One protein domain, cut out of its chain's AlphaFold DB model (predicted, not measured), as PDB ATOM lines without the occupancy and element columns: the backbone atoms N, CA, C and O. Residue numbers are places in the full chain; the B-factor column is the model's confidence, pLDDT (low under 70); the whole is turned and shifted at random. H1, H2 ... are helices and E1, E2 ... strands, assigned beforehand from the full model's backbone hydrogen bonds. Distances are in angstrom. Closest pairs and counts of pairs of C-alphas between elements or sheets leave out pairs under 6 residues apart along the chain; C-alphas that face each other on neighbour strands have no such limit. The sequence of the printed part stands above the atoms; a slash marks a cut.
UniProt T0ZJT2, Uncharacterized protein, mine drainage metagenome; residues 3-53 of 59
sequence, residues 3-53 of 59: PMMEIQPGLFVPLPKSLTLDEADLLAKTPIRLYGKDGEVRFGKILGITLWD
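What this domain is: This is residues 3 to 53 of the 59 residues of an uncharacterized protein of mine drainage metagenome (UniProt T0ZJT2). A small twisted sheet of three strands, E2, E1 and E5, has the short helix H1 over one face, and a separate two-stranded hairpin, E3 and E4, reaches away from it at the other end of the longest axis. The 51 printed residues have five named strands and one named helix, in the order E1, E2, H1, E3, E4, E5, a mixed class. Both sheets are antiparallel, the larger in the order E2, E1, E5. The whole is compact, with a radius of gyration of the C-alphas of 11.2 A and spans of 31 by 22 by 20 A.

How they stand to each other: The inner strand E1, residues 3 to 8, forms a hairpin with edge strand E2, residues 11 to 14; N 5 and O 13 are 2.8 A apart, within hydrogen-bond range. On E1's other side is edge strand E5, residues 48 to 52, antiparallel at 134 degrees, with N 4 and O 50 at 2.8 A. This sheet is only just strongly twisted, its C-alphas lying up to 4.0 A off the best plane. H1, residues 21 to 28, is on the sheet at a height of 8.6 A, over E5 and slantwise to the strands, at 44 degrees to E5 on the local plane. The closest C-alphas of H1 and E5, those of Ala 28 and Gly 48, are 6.9 A apart. Every O i to N i+4 pair of H1 is within hydrogen-bond range. E3, residues 32 to 35, and E4, residues 41 to 44, form a hairpin with N 34 and O 42 at 2.8 A. E3 is apart from E1, E2 and E5.

Where its parts are: E1 begins at C-alpha 3 (35.310, 16.135, -30.628) and is 15.7 A long; E2 measures 10.2 A. H1 is 10.4 A, E3 9.8 A and E4 9.6 A. E5, 12.2 A, ends at C-alpha 52 (29.716, 15.480, -28.153).

The domain as a whole: The C-alphas farthest apart, those of Asp 22 and Asp 38, are 32.8 A apart. The printed part has no cut and no long link. Its mean pLDDT is 75.8; residues 44 to 45 are under 70.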
ATOM      1  N   PRO A   3      35.531  15.288 -29.465       76.50
ATOM      2  CA  PRO A   3      35.310  16.135 -30.628       76.50
ATOM      3  C   PRO A   3      34.699  15.322 -31.777       76.50
ATOM      4  O   PRO A   3      35.175  14.238 -32.130       76.50
ATOM      5  N   MET A   4      33.635  15.862 -32.354       83.06
ATOM      6  CA  MET A   4      32.911  15.311 -33.492       83.06
ATOM      7  C   MET A   4      32.900  16.339 -34.615       83.06
ATOM      8  O   MET A   4      32.860  17.543 -34.380       83.06
ATOM      9  N   MET A   5      32.898  15.845 -35.839       84.50
ATOM     10  CA  MET A   5      32.875  16.637 -37.055       84.50
ATOM     11  C   MET A   5      31.544  16.428 -37.768       84.50
ATOM     12  O   MET A   5      31.192  15.294 -38.082       84.50
ATOM     13  N   GLU A   6      30.812  17.504 -38.034       82.69
ATOM     14  CA  GLU A   6      29.581  17.460 -38.818       82.69
ATOM     15  C   GLU A   6      29.917  17.609 -40.301       82.69
ATOM     16  O   GLU A   6      30.507  18.603 -40.725       82.69
ATOM     17  N   ILE A   7      29.565  16.604 -41.099       76.19
ATOM     18  CA  ILE A   7      29.876  16.558 -42.539       76.19
ATOM     19  C   ILE A   7      28.639  16.781 -43.414       76.19
ATOM     20  O   ILE A   7      28.760  17.108 -44.594       76.19
ATOM     21  N   GLN A   8      27.452  16.603 -42.833       71.19
ATOM     22  CA  GLN A   8      26.130  16.946 -43.362       71.19
ATOM     23  C   GLN A   8      25.214  17.239 -42.168       71.19
ATOM     24  O   GLN A   8      25.505  16.722 -41.089       71.19
ATOM     25  N   PRO A   9      24.111  17.991 -42.335       77.81
ATOM     26  CA  PRO A   9      23.190  18.255 -41.237       77.81
ATOM     27  C   PRO A   9      22.731  16.949 -40.575       77.81
ATOM     28  O   PRO A   9      22.105  16.109 -41.224       77.81
ATOM     29  N   GLY A  10      23.084  16.758 -39.303       75.50
ATOM     30  CA  GLY A  10      22.745  15.555 -38.534       75.50
ATOM     31  C   GLY A  10      23.656  14.333 -38.749       75.50
ATOM     32  O   GLY A  10      23.425  13.300 -38.121       75.50
ATOM     33  N   LEU A  11      24.697  14.421 -39.589       78.50
ATOM     34  CA  LEU A  11      25.701  13.368 -39.777       78.50
ATOM     35  C   LEU A  11      27.035  13.774 -39.149       78.50
ATOM     36  O   LEU A  11      27.786  14.587 -39.699       78.50
ATOM     37  N   PHE A  12      27.354  13.128 -38.030       80.06
ATOM     38  CA  PHE A  12      28.558  13.396 -37.254       80.06
ATOM     39  C   PHE A  12      29.549  12.239 -37.342       80.06
ATOM     40  O   PHE A  12      29.198  11.074 -37.161       80.06
ATOM     41  N   VAL A  13      30.815  12.575 -37.569       78.88
ATOM     42  CA  VAL A  13      31.932  11.636 -37.584       78.88
ATOM     43  C   VAL A  13      32.849  11.948 -36.406       78.88
ATOM     44  O   VAL A  13      33.276  13.094 -36.252       78.88
ATOM     45  N   PRO A  14      33.180  10.962 -35.565       80.00
ATOM     46  CA  PRO A  14      34.091  11.189 -34.461       80.00
ATOM     47  C   PRO A  14      35.502  11.509 -34.942       80.00
ATOM     48  O   PRO A  14      36.074  10.774 -35.749       80.00
ATOM     49  N   LEU A  15      36.102  12.555 -34.377       78.56
ATOM     50  CA  LEU A  15      37.497  12.873 -34.643       78.56
ATOM     51  C   LEU A  15      38.433  11.958 -33.823       78.56
ATOM     52  O   LEU A  15      38.051  11.430 -32.760       78.56
ATOM     53  N   PRO A  16      39.657  11.699 -34.320       78.06
ATOM     54  CA  PRO A  16      40.719  11.067 -33.543       78.06
ATOM     55  C   PRO A  16      40.998  11.832 -32.243       78.06
ATOM     56  O   PRO A  16      41.022  13.058 -32.229       78.06
ATOM     57  N   LYS A  17      41.256  11.112 -31.143       72.19
ATOM     58  CA  LYS A  17      41.566  11.734 -29.838       72.19
ATOM     59  C   LYS A  17      42.891  12.504 -29.828       72.19
ATOM     60  O   LYS A  17      43.099  13.325 -28.946       72.19
ATOM     61  N   SER A  18      43.785  12.204 -30.766       78.25
ATOM     62  CA  SER A  18      45.087  12.856 -30.914       78.25
ATOM     63  C   SER A  18      45.012  14.220 -31.597       78.25
ATOM     64  O   SER A  18      46.035  14.884 -31.694       78.25
ATOM     65  N   LEU A  19      43.843  14.599 -32.118       74.62
ATOM     66  CA  LEU A  19      43.684  15.776 -32.955       74.62
ATOM     67  C   LEU A  19      43.432  17.013 -32.088       74.62
ATOM     68  O   LEU A  19      42.504  17.043 -31.276       74.62
ATOM     69  N   THR A  20      44.276  18.022 -32.258       74.94
ATOM     70  CA  THR A  20      44.131  19.332 -31.616       74.94
ATOM     71  C   THR A  20      43.013  20.148 -32.273       74.94
ATOM     72  O   THR A  20      42.543  19.828 -33.366       74.94
ATOM     73  N   LEU A  21      42.566  21.223 -31.613       70.44
ATOM     74  CA  LEU A  21      41.540  22.113 -32.173       70.44
ATOM     75  C   LEU A  21      42.006  22.790 -33.471       70.44
ATOM     76  O   LEU A  21      41.221  22.887 -34.411       70.44
ATOM     77  N   ASP A  22      43.277  23.190 -33.548       76.88
ATOM     78  CA  ASP A  22      43.851  23.828 -34.739       76.88
ATOM     79  C   ASP A  22      43.913  22.856 -35.927       76.88
ATOM     80  O   ASP A  22      43.559  23.208 -37.052       76.88
ATOM     81  N   GLU A  23      44.307  21.602 -35.684       76.94
ATOM     82  CA  GLU A  23      44.291  20.557 -36.713       76.94
ATOM     83  C   GLU A  23      42.864  20.230 -37.162       76.94
ATOM     84  O   GLU A  23      42.639  19.934 -38.337       76.94
ATOM     85  N   ALA A  24      41.893  20.302 -36.248       72.06
ATOM     86  CA  ALA A  24      40.495  20.083 -36.572       72.06
ATOM     87  C   ALA A  24      39.964  21.223 -37.462       72.06
ATOM     88  O   ALA A  24      39.332  20.947 -38.481       72.06
ATOM     89  N   ASP A  25      40.286  22.484 -37.158       75.75
ATOM     90  CA  ASP A  25      39.941  23.639 -38.001       75.75
ATOM     91  C   ASP A  25      40.589  23.558 -39.398       75.75
ATOM     92  O   ASP A  25      39.954  23.854 -40.417       75.75
ATOM     93  N   LEU A  26      41.833  23.077 -39.479       76.12
ATOM     94  CA  LEU A  26      42.502  22.828 -40.758       76.12
ATOM     95  C   LEU A  26      41.795  21.723 -41.562       76.12
ATOM     96  O   LEU A  26      41.586  21.855 -42.773       76.12
ATOM     97  N   LEU A  27      41.379  20.652 -40.882       75.50
ATOM     98  CA  LEU A  27      40.553  19.590 -41.452       75.50
ATOM     99  C   LEU A  27      39.237  20.152 -41.980       75.50
ATOM    100  O   LEU A  27      38.892  19.845 -43.114       75.50
ATOM    101  N   ALA A  28      38.565  21.031 -41.229       71.25
ATOM    102  CA  ALA A  28      37.292  21.634 -41.619       71.25
ATOM    103  C   ALA A  28      37.359  22.396 -42.954       71.25
ATOM    104  O   ALA A  28      36.409  22.394 -43.742       71.25
ATOM    105  N   LYS A  29      38.511  23.005 -43.242       74.62
ATOM    106  CA  LYS A  29      38.785  23.728 -44.494       74.62
ATOM    107  C   LYS A  29      39.201  22.806 -45.645       74.62
ATOM    108  O   LYS A  29      39.251  23.247 -46.795       74.62
ATOM    109  N   THR A  30      39.485  21.539 -45.358       73.88
ATOM    110  CA  THR A  30      39.965  20.560 -46.332       73.88
ATOM    111  C   THR A  30      38.789  19.769 -46.920       73.88
ATOM    112  O   THR A  30      37.974  19.225 -46.174       73.88
ATOM    113  N   PRO A  31      38.671  19.653 -48.258       71.88
ATOM    114  CA  PRO A  31      37.682  18.776 -48.874       71.88
ATOM    115  C   PRO A  31      37.910  17.325 -48.447       71.88
ATOM    116  O   PRO A  31      39.004  16.788 -48.616       71.88
ATOM    117  N   ILE A  32      36.870  16.669 -47.937       75.00
ATOM    118  CA  ILE A  32      36.946  15.270 -47.505       75.00
ATOM    119  C   ILE A  32      36.290  14.349 -48.531       75.00
ATOM    120  O   ILE A  32      35.216  14.637 -49.065       75.00
ATOM    121  N   ARG A  33      36.940  13.213 -48.802       75.12
ATOM    122  CA  ARG A  33      36.359  12.112 -49.579       75.12
ATOM    123  C   ARG A  33      35.694  11.130 -48.631       75.12
ATOM    124  O   ARG A  33      36.349  10.555 -47.766       75.12
ATOM    125  N   LEU A  34      34.400  10.936 -48.826       72.50
ATOM    126  CA  LEU A  34      33.595   9.949 -48.129       72.50
ATOM    127  C   LEU A  34      33.452   8.728 -49.031       72.50
ATOM    128  O   LEU A  34      33.133   8.870 -50.211       72.50
ATOM    129  N   TYR A  35      33.682   7.548 -48.463       78.12
ATOM    130  CA  TYR A  35      33.509   6.275 -49.149       78.12
ATOM    131  C   TYR A  35      32.238   5.611 -48.625       78.12
ATOM    132  O   TYR A  35      32.152   5.257 -47.446       78.12
ATOM    133  N   GLY A  36      31.239   5.491 -49.494       72.81
ATOM    134  CA  GLY A  36      30.026   4.728 -49.244       72.81
ATOM    135  C   GLY A  36      30.324   3.233 -49.148       72.81
ATOM    136  O   GLY A  36      31.324   2.739 -49.674       72.81
ATOM    137  N   LYS A  37      29.449   2.484 -48.467       74.38
ATOM    138  CA  LYS A  37      29.576   1.018 -48.329       74.38
ATOM    139  C   LYS A  37      29.460   0.272 -49.666       74.38
ATOM    140  O   LYS A  37      29.881  -0.872 -49.767       74.38
ATOM    141  N   ASP A  38      28.887   0.925 -50.661       86.25
ATOM    142  CA  ASP A  38      28.699   0.508 -52.049       86.25
ATOM    143  C   ASP A  38      29.863   0.909 -52.974       86.25
ATOM    144  O   ASP A  38      29.824   0.631 -54.171       86.25
ATOM    145  N   GLY A  39      30.911   1.544 -52.438       81.81
ATOM    146  CA  GLY A  39      32.049   2.032 -53.217       81.81
ATOM    147  C   GLY A  39      31.823   3.406 -53.852       81.81
ATOM    148  O   GLY A  39      32.700   3.885 -54.573       81.81
ATOM    149  N   GLU A  40      30.693   4.067 -53.576       81.50
ATOM    150  CA  GLU A  40      30.463   5.431 -54.041       81.50
ATOM    151  C   GLU A  40      31.432   6.403 -53.349       81.50
ATOM    152  O   GLU A  40      31.594   6.387 -52.127       81.50
ATOM    153  N   VAL A  41      32.076   7.278 -54.127       77.38
ATOM    154  CA  VAL A  41      32.950   8.326 -53.590       77.38
ATOM    155  C   VAL A  41      32.237   9.662 -53.674       77.38
ATOM    156  O   VAL A  41      31.998  10.177 -54.766       77.38
ATOM    157  N   ARG A  42      31.958  10.259 -52.516       71.62
ATOM    158  CA  ARG A  42      31.358  11.594 -52.422       71.62
ATOM    159  C   ARG A  42      32.360  12.597 -51.873       71.62
ATOM    160  O   ARG A  42      33.139  12.286 -50.974       71.62
ATOM    161  N   PHE A  43      32.322  13.814 -52.400       71.88
ATOM    162  CA  PHE A  43      33.085  14.935 -51.860       71.88
ATOM    163  C   PHE A  43      32.194  15.715 -50.895       71.88
ATOM    164  O   PHE A  43      31.151  16.236 -51.289       71.88
ATOM    165  N   GLY A  44      32.591  15.751 -49.625       69.25
ATOM    166  CA  GLY A  44      31.914  16.495 -48.570       69.25
ATOM    167  C   GLY A  44      32.684  17.754 -48.185       69.25
ATOM    168  O   GLY A  44      33.901  17.842 -48.369       69.25
ATOM    169  N   LYS A  45      31.964  18.724 -47.618       68.00
ATOM    170  CA  LYS A  45      32.555  19.823 -46.853       68.00
ATOM    171  C   LYS A  45      32.180  19.635 -45.397       68.00
ATOM    172  O   LYS A  45      31.066  19.218 -45.097       68.00
ATOM    173  N   ILE A  46      33.109  19.948 -44.515       73.25
ATOM    174  CA  ILE A  46      32.845  19.937 -43.084       73.25
ATOM    175  C   ILE A  46      32.045  21.193 -42.763       73.25
ATOM    176  O   ILE A  46      32.412  22.295 -43.169       73.25
ATOM    177  N   LEU A  47      30.915  21.003 -42.092       72.25
ATOM    178  CA  LEU A  47      29.995  22.070 -41.713       72.25
ATOM    179  C   LEU A  47      30.367  22.674 -40.360       72.25
ATOM    180  O   LEU A  47      30.179  23.870 -40.154       72.25
ATOM    181  N   GLY A  48      30.931  21.869 -39.458       75.12
ATOM    182  CA  GLY A  48      31.361  22.333 -38.147       75.12
ATOM    183  C   GLY A  48      32.030  21.247 -37.316       75.12
ATOM    184  O   GLY A  48      32.001  20.060 -37.651       75.12
ATOM    185  N   ILE A  49      32.638  21.669 -36.210       73.81
ATOM    186  CA  ILE A  49      33.198  20.791 -35.184       73.81
ATOM    187  C   ILE A  49      32.471  21.098 -33.883       73.81
ATOM    188  O   ILE A  49      32.344  22.257 -33.495       73.81
ATOM    189  N   THR A  50      31.995  20.056 -33.213       75.38
ATOM    190  CA  THR A  50      31.280  20.163 -31.941       75.38
ATOM    191  C   THR A  50      31.859  19.193 -30.920       75.38
ATOM    192  O   THR A  50      32.493  18.196 -31.272       75.38
ATOM    193  N   LEU A  51      31.653  19.474 -29.637       74.88
ATOM    194  CA  LEU A  51      31.969  18.538 -28.563       74.88
ATOM    195  C   LEU A  51      30.719  17.711 -28.272       74.88
ATOM    196  O   LEU A  51      29.710  18.248 -27.824       74.88
ATOM    197  N   TRP A  52      30.792  16.403 -28.505       74.62
ATOM    198  CA  TRP A  52      29.716  15.480 -28.153       74.62
ATOM    199  C   TRP A  52      30.056  14.789 -26.839       74.62
ATOM    200  O   TRP A  52      31.146  14.238 -26.661       74.62
ATOM    201  N   ASP A  53      29.120  14.814 -25.898       75.19
ATOM    202  CA  ASP A  53      29.197  14.014 -24.685       75.19
ATOM    203  C   ASP A  53      28.384  12.709 -24.776       75.19
ATOM    204  O   ASP A  53      27.169  12.713 -24.601       75.19
TER     205      ASP A  53